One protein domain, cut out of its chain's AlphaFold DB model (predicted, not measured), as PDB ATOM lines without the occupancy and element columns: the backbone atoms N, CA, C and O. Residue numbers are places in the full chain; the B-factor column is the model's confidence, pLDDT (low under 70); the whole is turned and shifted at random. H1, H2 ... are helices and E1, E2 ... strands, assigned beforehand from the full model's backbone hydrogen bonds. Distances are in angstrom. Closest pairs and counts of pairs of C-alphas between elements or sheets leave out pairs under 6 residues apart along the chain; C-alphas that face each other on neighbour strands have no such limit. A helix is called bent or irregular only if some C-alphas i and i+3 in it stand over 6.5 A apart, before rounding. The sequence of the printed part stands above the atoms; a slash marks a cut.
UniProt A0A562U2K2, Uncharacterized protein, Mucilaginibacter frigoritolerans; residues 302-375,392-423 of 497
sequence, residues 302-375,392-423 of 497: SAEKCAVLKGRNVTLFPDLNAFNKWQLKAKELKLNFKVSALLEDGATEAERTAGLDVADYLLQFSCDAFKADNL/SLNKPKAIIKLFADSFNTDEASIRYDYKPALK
ATOM      1  N   SER A 302     153.645 133.367 127.515       83.62
ATOM      2  CA  SER A 302     153.648 134.718 128.101       83.62
ATOM      3  C   SER A 302     152.306 135.428 127.925       83.62
ATOM      4  O   SER A 302     151.534 135.101 127.023       83.62
ATOM      5  N   ALA A 303     152.037 136.435 128.767       82.88
ATOM      6  CA  ALA A 303     150.806 137.228 128.694       82.88
ATOM      7  C   ALA A 303     150.664 137.941 127.345       82.88
ATOM      8  O   ALA A 303     149.573 137.993 126.791       82.88
ATOM      9  N   GLU A 304     151.777 138.428 126.792       84.44
ATOM     10  CA  GLU A 304     151.805 139.078 125.481       84.44
ATOM     11  C   GLU A 304     151.378 138.121 124.362       84.44
ATOM     12  O   GLU A 304     150.496 138.456 123.576       84.44
ATOM     13  N   LYS A 305     151.944 136.906 124.320       85.00
ATOM     14  CA  LYS A 305     151.596 135.896 123.307       85.00
ATOM     15  C   LYS A 305     150.172 135.386 123.458       85.00
ATOM     16  O   LYS A 305     149.509 135.101 122.474       85.00
ATOM     17  N   CYS A 306     149.692 135.281 124.693       88.25
ATOM     18  CA  CYS A 306     148.347 134.791 124.970       88.25
ATOM     19  C   CYS A 306     147.269 135.873 124.819       88.25
ATOM     20  O   CYS A 306     146.086 135.557 124.897       88.25
ATOM     21  N   ALA A 307     147.639 137.138 124.582       87.62
ATOM     22  CA  ALA A 307     146.678 138.230 124.438       87.62
ATOM     23  C   ALA A 307     145.688 137.987 123.284       87.62
ATOM     24  O   ALA A 307     144.504 138.293 123.419       87.62
ATOM     25  N   VAL A 308     146.154 137.367 122.194       88.94
ATOM     26  CA  VAL A 308     145.336 136.996 121.023       88.94
ATOM     27  C   VAL A 308     144.286 135.922 121.331       88.94
ATOM     28  O   VAL A 308     143.351 135.731 120.563       88.94
ATOM     29  N   LEU A 309     144.418 135.231 122.465       91.00
ATOM     30  CA  LEU A 309     143.522 134.159 122.896       91.00
ATOM     31  C   LEU A 309     142.414 134.645 123.838       91.00
ATOM     32  O   LEU A 309     141.617 133.845 124.331       91.00
ATOM     33  N   LYS A 310     142.354 135.947 124.130       88.56
ATOM     34  CA  LYS A 310     141.337 136.503 125.022       88.56
ATOM     35  C   LYS A 310     139.935 136.235 124.460       88.56
ATOM     36  O   LYS A 310     139.636 136.588 123.326       88.56
ATOM     37  N   GLY A 311     139.075 135.624 125.275       86.06
ATOM     38  CA  GLY A 311     137.710 135.252 124.882       86.06
ATOM     39  C   GLY A 311     137.598 133.928 124.118       86.06
ATOM     40  O   GLY A 311     136.494 133.545 123.743       86.06
ATOM     41  N   ARG A 312     138.706 133.208 123.900       89.75
ATOM     42  CA  ARG A 312     138.705 131.860 123.313       89.75
ATOM     43  C   ARG A 312     138.508 130.801 124.403       89.75
ATOM     44  O   ARG A 312     138.952 130.990 125.535       89.75
ATOM     45  N   ASN A 313     137.898 129.669 124.048       89.62
ATOM     46  CA  ASN A 313     137.926 128.465 124.880       89.62
ATOM     47  C   ASN A 313     139.286 127.781 124.688       89.62
ATOM     48  O   ASN A 313     139.537 127.226 123.619       89.62
ATOM     49  N   VAL A 314     140.173 127.889 125.680       92.50
ATOM     50  CA  VAL A 314     141.559 127.412 125.586       92.50
ATOM     51  C   VAL A 314     141.828 126.346 126.636       92.50
ATOM     52  O   VAL A 314     141.657 126.592 127.834       92.50
ATOM     53  N   THR A 315     142.354 125.214 126.179       92.75
ATOM     54  CA  THR A 315     142.880 124.156 127.038       92.75
ATOM     55  C   THR A 315     144.357 123.935 126.740       92.75
ATOM     56  O   THR A 315     144.765 123.761 125.592       92.75
ATOM     57  N   LEU A 316     145.171 123.952 127.790       93.12
ATOM     58  CA  LEU A 316     146.586 123.624 127.728       93.12
ATOM     59  C   LEU A 316     146.783 122.123 127.963       93.12
ATOM     60  O   LEU A 316     146.224 121.572 128.911       93.12
ATOM     61  N   PHE A 317     147.622 121.499 127.144       92.06
ATOM     62  CA  PHE A 317     148.025 120.099 127.227       92.06
ATOM     63  C   PHE A 317     149.536 120.039 127.496       92.06
ATOM     64  O   PHE A 317     150.325 120.006 126.549       92.06
ATOM     65  N   PRO A 318     149.947 120.137 128.773       89.00
ATOM     66  CA  PRO A 318     151.353 120.086 129.154       89.00
ATOM     67  C   PRO A 318     151.927 118.680 128.945       89.00
ATOM     68  O   PRO A 318     151.226 117.698 129.171       89.00
ATOM     69  N   ASP A 319     153.208 118.599 128.587       88.69
ATOM     70  CA  ASP A 319     153.984 117.353 128.600       88.69
ATOM     71  C   ASP A 319     153.992 116.733 130.015       88.69
ATOM     72  O   ASP A 319     153.771 117.425 131.023       88.69
ATOM     73  N   LEU A 320     154.291 115.433 130.122       84.44
ATOM     74  CA  LEU A 320     154.427 114.785 131.429       84.44
ATOM     75  C   LEU A 320     155.462 115.497 132.312       84.44
ATOM     76  O   LEU A 320     156.543 115.886 131.861       84.44
ATOM     77  N   ASN A 321     155.128 115.657 133.599       84.50
ATOM     78  CA  ASN A 321     155.874 116.429 134.605       84.50
ATOM     79  C   ASN A 321     155.828 117.964 134.435       84.50
ATOM     80  O   ASN A 321     156.428 118.692 135.235       84.50
ATOM     81  N   ALA A 322     155.114 118.498 133.437       85.25
ATOM     82  CA  ALA A 322     154.955 119.942 133.239       85.25
ATOM     83  C   ALA A 322     153.625 120.506 133.766       85.25
ATOM     84  O   ALA A 322     153.471 121.734 133.827       85.25
ATOM     85  N   PHE A 323     152.694 119.646 134.201       86.81
ATOM     86  CA  PHE A 323     151.342 120.022 134.619       86.81
ATOM     87  C   PHE A 323     151.320 121.152 135.654       86.81
ATOM     88  O   PHE A 323     150.776 122.228 135.396       86.81
ATOM     89  N   ASN A 324     151.993 120.965 136.792       85.69
ATOM     90  CA  ASN A 324     152.011 121.949 137.881       85.69
ATOM     91  C   ASN A 324     152.564 123.307 137.430       85.69
ATOM     92  O   ASN A 324     152.028 124.364 137.773       85.69
ATOM     93  N   LYS A 325     153.619 123.293 136.608       86.12
ATOM     94  CA  LYS A 325     154.237 124.513 136.078       86.12
ATOM     95  C   LYS A 325     153.270 125.276 135.177       86.12
ATOM     96  O   LYS A 325     153.165 126.497 135.281       86.12
ATOM     97  N   TRP A 326     152.559 124.570 134.305       87.81
ATOM     98  CA  TRP A 326     151.597 125.175 133.389       87.81
ATOM     99  C   TRP A 326     150.317 125.611 134.097       87.81
ATOM    100  O   TRP A 326     149.767 126.652 133.749       87.81
ATOM    101  N   GLN A 327     149.897 124.909 135.149       87.25
ATOM    102  CA  GLN A 327     148.782 125.324 135.995       87.25
ATOM    103  C   GLN A 327     149.082 126.640 136.727       87.25
ATOM    104  O   GLN A 327     148.247 127.547 136.740       87.25
ATOM    105  N   LEU A 328     150.287 126.786 137.287       87.06
ATOM    106  CA  LEU A 328     150.737 128.056 137.865       87.06
ATOM    107  C   LEU A 328     150.801 129.154 136.800       87.06
ATOM    108  O   LEU A 328     150.287 130.251 137.014       87.06
ATOM    109  N   LYS A 329     151.345 128.842 135.617       84.94
ATOM    110  CA  LYS A 329     151.423 129.806 134.516       84.94
ATOM    111  C   LYS A 329     150.044 130.265 134.043       84.94
ATOM    112  O   LYS A 329     149.843 131.458 133.856       84.94
ATOM    113  N   ALA A 330     149.081 129.358 133.906       86.50
ATOM    114  CA  ALA A 330     147.704 129.690 133.544       86.50
ATOM    115  C   ALA A 330     147.073 130.663 134.557       86.50
ATOM    116  O   ALA A 330     146.483 131.667 134.157       86.50
ATOM    117  N   LYS A 331     147.285 130.429 135.862       85.69
ATOM    118  CA  LYS A 331     146.834 131.336 136.934       85.69
ATOM    119  C   LYS A 331     147.488 132.721 136.833       85.69
ATOM    120  O   LYS A 331     146.803 133.732 136.976       85.69
ATOM    121  N   GLU A 332     148.789 132.786 136.542       86.12
ATOM    122  CA  GLU A 332     149.517 134.054 136.359       86.12
ATOM    123  C   GLU A 332     149.016 134.873 135.163       86.12
ATOM    124  O   GLU A 332     148.976 136.103 135.227       86.12
ATOM    125  N   LEU A 333     148.637 134.203 134.072       81.69
ATOM    126  CA  LEU A 333     148.209 134.850 132.831       81.69
ATOM    127  C   LEU A 333     146.846 135.545 132.959       81.69
ATOM    128  O   LEU A 333     146.516 136.366 132.106       81.69
ATOM    129  N   LYS A 334     146.078 135.264 134.026       73.81
ATOM    130  CA  LYS A 334     144.725 135.807 134.270       73.81
ATOM    131  C   LYS A 334     143.774 135.616 133.082       73.81
ATOM    132  O   LYS A 334     142.891 136.439 132.840       73.81
ATOM    133  N   LEU A 335     143.976 134.542 132.328       75.94
ATOM    134  CA  LEU A 335     143.094 134.108 131.253       75.94
ATOM    135  C   LEU A 335     142.337 132.869 131.732       75.94
ATOM    136  O   LEU A 335     142.850 132.110 132.553       75.94
ATOM    137  N   ASN A 336     141.126 132.659 131.215       77.44
ATOM    138  CA  ASN A 336     140.291 131.496 131.536       77.44
ATOM    139  C   ASN A 336     140.808 130.236 130.822       77.44
ATOM    140  O   ASN A 336     140.099 129.622 130.029       77.44
ATOM    141  N   PHE A 337     142.074 129.892 131.047       86.88
ATOM    142  CA  PHE A 337     142.708 128.710 130.482       86.88
ATOM    143  C   PHE A 337     142.432 127.509 131.375       86.88
ATOM    144  O   PHE A 337     142.670 127.554 132.584       86.88
ATOM    145  N   LYS A 338     141.972 126.419 130.766       88.75
ATOM    146  CA  LYS A 338     141.960 125.105 131.405       88.75
ATOM    147  C   LYS A 338     143.329 124.463 131.222       88.75
ATOM    148  O   LYS A 338     143.971 124.660 130.195       88.75
ATOM    149  N   VAL A 339     143.784 123.694 132.203       86.56
ATOM    150  CA  VAL A 339     144.984 122.859 132.066       86.56
ATOM    151  C   VAL A 339     144.530 121.422 132.197       86.56
ATOM    152  O   VAL A 339     143.962 121.058 133.223       86.56
ATOM    153  N   SER A 340     144.715 120.646 131.134       86.06
ATOM    154  CA  SER A 340     144.291 119.256 131.101       86.06
ATOM    155  C   SER A 340     145.256 118.400 131.914       86.06
ATOM    156  O   SER A 340     146.468 118.468 131.714       86.06
ATOM    157  N   ALA A 341     144.705 117.601 132.826       81.25
ATOM    158  CA  ALA A 341     145.437 116.569 133.553       81.25
ATOM    159  C   ALA A 341     145.510 115.249 132.764       81.25
ATOM    160  O   ALA A 341     146.022 114.271 133.284       81.25
ATOM    161  N   LEU A 342     145.050 115.232 131.500       76.81
ATOM    162  CA  LEU A 342     144.984 114.060 130.615       76.81
ATOM    163  C   LEU A 342     146.192 113.127 130.749       76.81
ATOM    164  O   LEU A 342     146.032 111.934 130.982       76.81
ATOM    165  N   LEU A 343     147.393 113.677 130.559       77.88
ATOM    166  CA  LEU A 343     148.620 112.887 130.608       77.88
ATOM    167  C   LEU A 343     148.992 112.550 132.054       77.88
ATOM    168  O   LEU A 343     149.406 111.436 132.346       77.88
ATOM    169  N   GLU A 344     148.808 113.502 132.965       77.69
ATOM    170  CA  GLU A 344     149.188 113.370 134.369       77.69
ATOM    171  C   GLU A 344     148.373 112.293 135.097       77.69
ATOM    172  O   GLU A 344     148.939 111.580 135.908       77.69
ATOM    173  N   ASP A 345     147.088 112.115 134.805       73.94
ATOM    174  CA  ASP A 345     146.247 111.135 135.509       73.94
ATOM    175  C   ASP A 345     146.320 109.731 134.878       73.94
ATOM    176  O   ASP A 345     146.041 108.733 135.542       73.94
ATOM    177  N   GLY A 346     146.706 109.641 133.599       67.94
ATOM    178  CA  GLY A 346     146.723 108.395 132.823       67.94
ATOM    179  C   GLY A 346     148.094 107.732 132.654       67.94
ATOM    180  O   GLY A 346     148.153 106.620 132.132       67.94
ATOM    181  N   ALA A 347     149.190 108.390 133.052       77.88
ATOM    182  CA  ALA A 347     150.547 107.917 132.772       77.88
ATOM    183  C   ALA A 347     151.138 106.989 133.840       77.88
ATOM    184  O   ALA A 347     151.123 107.270 135.045       77.88
ATOM    185  N   THR A 348     151.779 105.926 133.359       80.69
ATOM    186  CA  THR A 348     152.636 105.029 134.139       80.69
ATOM    187  C   THR A 348     153.962 105.699 134.521       80.69
ATOM    188  O   THR A 348     154.412 106.659 133.892       80.69
ATOM    189  N   GLU A 349     154.658 105.158 135.522       82.00
ATOM    190  CA  GLU A 349     155.953 105.696 135.970       82.00
ATOM    191  C   GLU A 349     157.036 105.657 134.874       82.00
ATOM    192  O   GLU A 349     157.878 106.555 134.763       82.00
ATOM    193  N   ALA A 350     156.991 104.642 134.006       82.44
ATOM    194  CA  ALA A 350     157.892 104.531 132.864       82.44
ATOM    195  C   ALA A 350     157.652 105.657 131.843       82.44
ATOM    196  O   ALA A 350     158.605 106.268 131.356       82.44
ATOM    197  N   GLU A 351     156.389 105.977 131.559       84.00
ATOM    198  CA  GLU A 351     156.010 107.061 130.647       84.00
ATOM    199  C   GLU A 351     156.361 108.437 131.226       84.00
ATOM    200  O   GLU A 351     156.873 109.297 130.507       84.00
ATOM    201  N   ARG A 352     156.192 108.628 132.542       82.81
ATOM    202  CA  ARG A 352     156.643 109.839 133.252       82.81
ATOM    203  C   ARG A 352     158.145 110.029 133.161       82.81
ATOM    204  O   ARG A 352     158.603 111.141 132.904       82.81
ATOM    205  N   THR A 353     158.903 108.948 133.327       84.12
ATOM    206  CA  THR A 353     160.364 108.960 133.184       84.12
ATOM    207  C   THR A 353     160.779 109.277 131.746       84.12
ATOM    208  O   THR A 353     161.746 110.008 131.525       84.12
ATOM    209  N   ALA A 354     160.040 108.761 130.761       83.06
ATOM    210  CA  ALA A 354     160.257 109.066 129.350       83.06
ATOM    211  C   ALA A 354     159.838 110.501 128.973       83.06
ATOM    212  O   ALA A 354     160.364 111.044 128.001       83.06
ATOM    213  N   GLY A 355     158.941 111.115 129.751       85.44
ATOM    214  CA  GLY A 355     158.432 112.464 129.519       85.44
ATOM    215  C   GLY A 355     157.574 112.550 128.260       85.44
ATOM    216  O   GLY A 355     157.796 113.451 127.454       85.44
ATOM    217  N   LEU A 356     156.665 111.587 128.066       86.44
ATOM    218  CA  LEU A 356     155.806 111.535 126.879       86.44
ATOM    219  C   LEU A 356     154.929 112.787 126.734       86.44
ATOM    220  O   LEU A 356     154.491 113.391 127.721       86.44
ATOM    221  N   ASP A 357     154.653 113.139 125.480       89.19
ATOM    222  CA  ASP A 357     153.719 114.198 125.104       89.19
ATOM    223  C   ASP A 357     152.415 113.635 124.501       89.19
ATOM    224  O   ASP A 357     152.268 112.433 124.272       89.19
ATOM    225  N   VAL A 358     151.441 114.509 124.219       89.19
ATOM    226  CA  VAL A 358     150.159 114.114 123.597       89.19
ATOM    227  C   VAL A 358     150.362 113.355 122.283       89.19
ATOM    228  O   VAL A 358     149.615 112.425 121.987       89.19
ATOM    229  N   ALA A 359     151.349 113.741 121.476       91.06
ATOM    230  CA  ALA A 359     151.573 113.103 120.189       91.06
ATOM    231  C   ALA A 359     152.118 111.684 120.348       91.06
ATOM    232  O   ALA A 359     151.737 110.817 119.569       91.06
ATOM    233  N   ASP A 360     152.951 111.434 121.356       90.50
ATOM    234  CA  ASP A 360     153.465 110.095 121.635       90.50
ATOM    235  C   ASP A 360     152.334 109.112 121.994       90.50
ATOM    236  O   ASP A 360     152.386 107.958 121.575       90.50
ATOM    237  N   TYR A 361     151.278 109.565 122.683       86.56
ATOM    238  CA  TYR A 361     150.072 108.756 122.928       86.56
ATOM    239  C   TYR A 361     149.221 108.557 121.669       86.56
ATOM    240  O   TYR A 361     148.750 107.453 121.407       86.56
ATOM    241  N   LEU A 362     149.038 109.603 120.858       88.62
ATOM    242  CA  LEU A 362     148.249 109.511 119.625       88.62
ATOM    243  C   LEU A 362     148.884 108.566 118.596       88.62
ATOM    244  O   LEU A 362     148.184 107.774 117.967       88.62
ATOM    245  N   LEU A 363     150.212 108.602 118.463       90.12
ATOM    246  CA  LEU A 363     150.965 107.783 117.510       90.12
ATOM    247  C   LEU A 363     150.962 106.280 117.828       90.12
ATOM    248  O   LEU A 363     151.416 105.496 116.998       90.12
ATOM    249  N   GLN A 364     150.440 105.855 118.984       86.06
ATOM    250  CA  GLN A 364     150.234 104.432 119.286       86.06
ATOM    251  C   GLN A 364     149.106 103.814 118.446       86.06
ATOM    252  O   GLN A 364     148.975 102.594 118.377       86.06
ATOM    253  N   PHE A 365     148.300 104.648 117.786       83.75
ATOM    254  CA  PHE A 365     147.128 104.239 117.029       83.75
ATOM    255  C   PHE A 365     147.194 104.746 115.589       83.75
ATOM    256  O   PHE A 365     147.717 105.829 115.311       83.75
ATOM    257  N   SER A 366     146.559 104.009 114.675       83.12
ATOM    258  CA  SER A 366     146.237 104.559 113.355       83.12
ATOM    259  C   SER A 366     145.287 105.748 113.511       83.12
ATOM    260  O   SER A 366     144.327 105.682 114.283       83.12
ATOM    261  N   CYS A 367     145.507 106.821 112.749       78.88
ATOM    262  CA  CYS A 367     144.594 107.964 112.719       78.88
ATOM    263  C   CYS A 367     143.177 107.566 112.260       78.88
ATOM    264  O   CYS A 367     142.200 108.188 112.676       78.88
ATOM    265  N   ASP A 368     143.039 106.474 111.499       77.19
ATOM    266  CA  ASP A 368     141.738 105.914 111.120       77.19
ATOM    267  C   ASP A 368     140.917 105.457 112.328       77.19
ATOM    268  O   ASP A 368     139.688 105.511 112.286       77.19
ATOM    269  N   ALA A 369     141.563 105.054 113.424       75.12
ATOM    270  CA  ALA A 369     140.876 104.636 114.644       75.12
ATOM    271  C   ALA A 369     140.113 105.789 115.325       75.12
ATOM    272  O   ALA A 369     139.246 105.553 116.163       75.12
ATOM    273  N   PHE A 370     140.407 107.034 114.944       74.81
ATOM    274  CA  PHE A 370     139.747 108.240 115.441       74.81
ATOM    275  C   PHE A 370     138.621 108.722 114.507       74.81
ATOM    276  O   PHE A 370     137.954 109.714 114.803       74.81
ATOM    277  N   LYS A 371     138.359 108.008 113.400       71.69
ATOM    278  CA  LYS A 371     137.218 108.270 112.509       71.69
ATOM    279  C   LYS A 371     135.908 107.764 113.128       71.69
ATOM    280  O   LYS A 371     135.847 106.701 113.743       71.69
ATOM    281  N   ALA A 372     134.829 108.511 112.908       62.59
ATOM    282  CA  ALA A 372     133.492 108.314 113.465       62.59
ATOM    283  C   ALA A 372     132.901 106.937 113.153       62.59
ATOM    284  O   ALA A 372     132.161 106.396 113.976       62.59
ATOM    285  N   ASP A 373     133.220 106.372 111.988       58.25
ATOM    286  CA  ASP A 373     132.679 105.083 111.557       58.25
ATOM    287  C   ASP A 373     133.361 103.896 112.245       58.25
ATOM    288  O   ASP A 373     132.678 102.947 112.629       58.25
ATOM    289  N   ASN A 374     134.659 103.995 112.540       56.09
ATOM    290  CA  ASN A 374     135.418 102.946 113.234       56.09
ATOM    291  C   ASN A 374     135.131 102.896 114.746       56.09
ATOM    292  O   ASN A 374     135.386 101.894 115.406       56.09
ATOM    293  N   LEU A 375     134.541 103.952 115.311       54.19
ATOM    294  CA  LEU A 375     134.144 103.999 116.723       54.19
ATOM    295  C   LEU A 375     132.810 103.276 116.995       54.19
ATOM    296  O   LEU A 375     132.503 102.978 118.154       54.19
ATOM    297  N   SER A 392     143.300 104.208 131.606       56.50
ATOM    298  CA  SER A 392     144.429 103.901 130.725       56.50
ATOM    299  C   SER A 392     144.224 104.500 129.327       56.50
ATOM    300  O   SER A 392     143.219 104.267 128.653       56.50
ATOM    301  N   LEU A 393     145.208 105.274 128.867       63.22
ATOM    302  CA  LEU A 393     145.283 105.887 127.531       63.22
ATOM    303  C   LEU A 393     145.495 104.845 126.405       63.22
ATOM    304  O   LEU A 393     145.984 105.173 125.330       63.22
ATOM    305  N   ASN A 394     145.128 103.580 126.634       67.31
ATOM    306  CA  ASN A 394     145.390 102.444 125.748       67.31
ATOM    307  C   ASN A 394     144.297 102.209 124.688       67.31
ATOM    308  O   ASN A 394     144.426 101.300 123.870       67.31
ATOM    309  N   LYS A 395     143.226 103.016 124.683       74.94
ATOM    310  CA  LYS A 395     142.120 102.919 123.719       74.94
ATOM    311  C   LYS A 395     141.804 104.286 123.090       74.94
ATOM    312  O   LYS A 395     141.626 105.256 123.832       74.94
ATOM    313  N   PRO A 396     141.587 104.377 121.760       73.81
ATOM    314  CA  PRO A 396     141.213 105.626 121.083       73.81
ATOM    315  C   PRO A 396     139.960 106.291 121.668       73.81
ATOM    316  O   PRO A 396     139.928 107.504 121.860       73.81
ATOM    317  N   LYS A 397     138.941 105.494 122.029       72.19
ATOM    318  CA  LYS A 397     137.712 105.985 122.679       72.19
ATOM    319  C   LYS A 397     137.981 106.693 124.006       72.19
ATOM    320  O   LYS A 397     137.375 107.729 124.264       72.19
ATOM    321  N   ALA A 398     138.885 106.155 124.825       73.25
ATOM    322  CA  ALA A 398     139.246 106.760 126.105       73.25
ATOM    323  C   ALA A 398     139.930 108.118 125.889       73.25
ATOM    324  O   ALA A 398     139.575 109.092 126.546       73.25
ATOM    325  N   ILE A 399     140.825 108.204 124.898       77.00
ATOM    326  CA  ILE A 399     141.471 109.463 124.505       77.00
ATOM    327  C   ILE A 399     140.417 110.481 124.050       77.00
ATOM    328  O   ILE A 399     140.373 111.586 124.584       77.00
ATOM    329  N   ILE A 400     139.528 110.119 123.119       75.31
ATOM    330  CA  ILE A 400     138.482 111.029 122.612       75.31
ATOM    331  C   ILE A 400     137.598 111.549 123.747       75.31
ATOM    332  O   ILE A 400     137.353 112.754 123.820       75.31
ATOM    333  N   LYS A 401     137.161 110.664 124.647       75.38
ATOM    334  CA  LYS A 401     136.358 111.036 125.814       75.38
ATOM    335  C   LYS A 401     137.078 112.046 126.702       75.38
ATOM    336  O   LYS A 401     136.516 113.080 127.038       75.38
ATOM    337  N   LEU A 402     138.350 111.811 127.002       74.75
ATOM    338  CA  LEU A 402     139.134 112.725 127.828       74.75
ATOM    339  C   LEU A 402     139.349 114.099 127.184       74.75
ATOM    340  O   LEU A 402     139.387 115.126 127.874       74.75
ATOM    341  N   PHE A 403     139.485 114.140 125.858       77.38
ATOM    342  CA  PHE A 403     139.479 115.398 125.119       77.38
ATOM    343  C   PHE A 403     138.108 116.080 125.211       77.38
ATOM    344  O   PHE A 403     138.055 117.273 125.505       77.38
ATOM    345  N   ALA A 404     137.010 115.339 125.057       75.25
ATOM    346  CA  ALA A 404     135.647 115.849 125.232       75.25
ATOM    347  C   ALA A 404     135.441 116.492 126.609       75.25
ATOM    348  O   ALA A 404     135.030 117.654 126.701       75.25
ATOM    349  N   ASP A 405     135.856 115.792 127.660       78.12
ATOM    350  CA  ASP A 405     135.778 116.248 129.045       78.12
ATOM    351  C   ASP A 405     136.632 117.506 129.270       78.12
ATOM    352  O   ASP A 405     136.176 118.493 129.858       78.12
ATOM    353  N   SER A 406     137.851 117.536 128.714       78.19
ATOM    354  CA  SER A 406     138.755 118.692 128.810       78.19
ATOM    355  C   SER A 406     138.132 119.973 128.234       78.19
ATOM    356  O   SER A 406     138.349 121.074 128.755       78.19
ATOM    357  N   PHE A 407     137.320 119.847 127.184       74.31
ATOM    358  CA  PHE A 407     136.637 120.974 126.548       74.31
ATOM    359  C   PHE A 407     135.199 121.191 127.029       74.31
ATOM    360  O   PHE A 407     134.634 122.249 126.740       74.31
ATOM    361  N   ASN A 408     134.674 120.299 127.874       76.00
ATOM    362  CA  ASN A 408     133.291 120.284 128.350       76.00
ATOM    363  C   ASN A 408     132.288 120.217 127.183       76.00
ATOM    364  O   ASN A 408     131.336 120.996 127.111       76.00
ATOM    365  N   THR A 409     132.572 119.328 126.232       68.94
ATOM    366  CA  THR A 409     131.814 119.116 124.992       68.94
ATOM    367  C   THR A 409     131.375 117.660 124.884       68.94
ATOM    368  O   THR A 409     132.044 116.785 125.419       68.94
ATOM    369  N   ASP A 410     130.285 117.380 124.167       67.56
ATOM    370  CA  ASP A 410     129.830 116.004 123.915       67.56
ATOM    371  C   ASP A 410     130.862 115.244 123.058       67.56
ATOM    372  O   ASP A 410     131.365 115.789 122.073       67.56
ATOM    373  N   GLU A 411     131.149 113.979 123.374       64.00
ATOM    374  CA  GLU A 411     131.961 113.093 122.532       64.00
ATOM    375  C   GLU A 411     131.477 113.100 121.077       64.00
ATOM    376  O   GLU A 411     132.290 113.107 120.155       64.00
ATOM    377  N   ALA A 412     130.156 113.151 120.853       60.78
ATOM    378  CA  ALA A 412     129.560 113.206 119.522       60.78
ATOM    379  C   ALA A 412     129.962 114.455 118.722       60.78
ATOM    380  O   ALA A 412     129.997 114.399 117.495       60.78
ATOM    381  N   SER A 413     130.322 115.552 119.397       60.97
ATOM    382  CA  SER A 413     130.820 116.781 118.763       60.97
ATOM    383  C   SER A 413     132.300 116.711 118.353       60.97
ATOM    384  O   SER A 413     132.757 117.548 117.574       60.97
ATOM    385  N   ILE A 414     133.025 115.693 118.838       59.09
ATOM    386  CA  ILE A 414     134.424 115.374 118.494       59.09
ATOM    387  C   ILE A 414     134.496 114.185 117.516       59.09
ATOM    388  O   ILE A 414     135.557 113.871 116.979       59.09
ATOM    389  N   ARG A 415     133.368 113.509 117.247       58.38
ATOM    390  CA  ARG A 415     133.295 112.426 116.257       58.38
ATOM    391  C   ARG A 415     133.455 112.993 114.853       58.38
ATOM    392  O   ARG A 415     132.745 113.911 114.448       58.38
ATOM    393  N   TYR A 416     134.373 112.392 114.107       56.78
ATOM    394  CA  TYR A 416     134.927 112.992 112.909       56.78
ATOM    395  C   TYR A 416     134.840 112.111 111.660       56.78
ATOM    396  O   TYR A 416     135.085 110.915 111.731       56.78
ATOM    397  N   ASP A 417     134.608 112.709 110.496       49.69
ATOM    398  CA  ASP A 417     134.944 112.112 109.199       49.69
ATOM    399  C   ASP A 417     136.118 112.911 108.611       49.69
ATOM    400  O   ASP A 417     135.953 114.105 108.336       49.69
ATOM    401  N   TYR A 418     137.306 112.289 108.468       43.91
ATOM    402  CA  TYR A 418     138.475 112.965 107.886       43.91
ATOM    403  C   TYR A 418     138.258 113.330 106.440       43.91
ATOM    404  O   TYR A 418     138.578 112.562 105.541       43.91
ATOM    405  N   LYS A 419     137.767 114.552 106.228       50.47
ATOM    406  CA  LYS A 419     137.791 115.223 104.941       50.47
ATOM    407  C   LYS A 419     138.907 116.255 104.992       50.47
ATOM    408  O   LYS A 419     138.741 117.257 105.691       50.47
ATOM    409  N   PRO A 420     140.042 116.032 104.302       47.56
ATOM    410  CA  PRO A 420     141.049 117.075 104.167       47.56
ATOM    411  C   PRO A 420     140.342 118.349 103.694       47.56
ATOM    412  O   PRO A 420     139.573 118.323 102.733       47.56
ATOM    413  N   ALA A 421     140.536 119.453 104.422       45.47
ATOM    414  CA  ALA A 421     139.789 120.699 104.219       45.47
ATOM    415  C   ALA A 421     140.065 121.362 102.856       45.47
ATOM    416  O   ALA A 421     139.439 122.356 102.494       45.47
ATOM    417  N   LEU A 422     140.972 120.798 102.068       43.69
ATOM    418  CA  LEU A 422     141.200 121.201 100.702       43.69
ATOM    419  C   LEU A 422     140.319 120.336  99.800       43.69
ATOM    420  O   LEU A 422     140.629 119.177  99.526       43.69
ATOM    421  N   LYS A 423     139.277 120.946  99.212       44.56
ATOM    422  CA  LYS A 423     139.024 120.624  97.801       44.56
ATOM    423  C   LYS A 423     140.393 120.768  97.135       44.56
ATOM    424  O   LYS A 423     140.955 121.858  97.276       44.56
TER     425      LYS A 423
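This is residues 302 to 375 and 392 to 423 of the 497 residues of an uncharacterized protein of Mucilaginibacter frigoritolerans (UniProt A0A562U2K2). A pair of short parallel strands, E1 and E2, with H2 packed on it makes one part of this model, with H1 near one end of H2. Beside it, the short helices H3, H6 and H8 gather round H7, whose residues 403 to 407 reach the strands, while H4 lies out at one corner. The 106 printed residues hold eight named helices and two named strands, in the order H1 E1 H2 E2 H3 H4 H5 H6 H7 H8, and the class is mostly helix. The whole is only just compact, close to loose, with a radius of gyration of the C-alphas of 15.4 A and spans of 42 by 39 by 24 A.

Begin at E1, residues 314 to 316, and E2, residues 337 to 339, parallel neighbours at 31 degrees; N 316 and O 338 are 2.8 A apart, within hydrogen-bond range. With H2, residues 323 to 333, they make a strand-helix-strand unit, two parallel strands joined through a helix, with a right-handed crossover. The closest C-alphas of H2 and E2 are those of Ala 330 and Phe 337, 5.9 A. H1, residues 303 to 309, is close to H2 but not clearly touching, about perpendicular at 87 degrees, closest at Ala 303 and Leu 333, 5.4 A between C-alphas. The hub is H7, residues 396 to 407; its Phe 407 has its C-alpha 7.0 A from that of Thr 315 in E1. H8, residues 411 to 414, touches H7 at Ala 404 and Glu 411, closest C-alphas 5.3 A. H6, residues 367 to 370, touches it at Phe 370 and Pro 396, closest C-alphas 6.4 A. H3, residues 342 to 346, only just touches H7, with 3 pairs of C-alphas within 8 A, closest at Leu 342 and Leu 402, 6.6 A. H5, residues 358 to 362, is near H7; H4, residues 349 to 354, is apart from H7. Each O i to N i+4 pair is within hydrogen-bond range in H2, H4, H5 and H7; H1 has 1 of 3, with 3 of 4 O i to N i+3 pairs, H3 has 0 of 1, with 1 of 2, and H6 and H8 are too short for an i+4 pair.

Find C-alpha 303 at (150.806, 137.228, 128.694), where H1 begins; it is irregular, only just, with C-alphas 305 and 308 6.8 A apart. H2 runs 15.3 A, and H7 16.9 A from C-alpha 396 at (141.213, 105.626, 121.083). H8 ends at C-alpha 414, (134.424, 115.374, 118.494).

Glu 349 and Lys 423 have the C-alphas farthest apart, 44.3 A. Residues 376 to 391 are not printed, and C-alphas 375 and 392 are 17.4 A apart across this cut. Of the links printed whole, E1 to H2 is short and the others are tight. Mean pLDDT of the printed part is 77.4; look for values under 70 at residues 346, 372 to 375, 392 to 394 and 409 to 423.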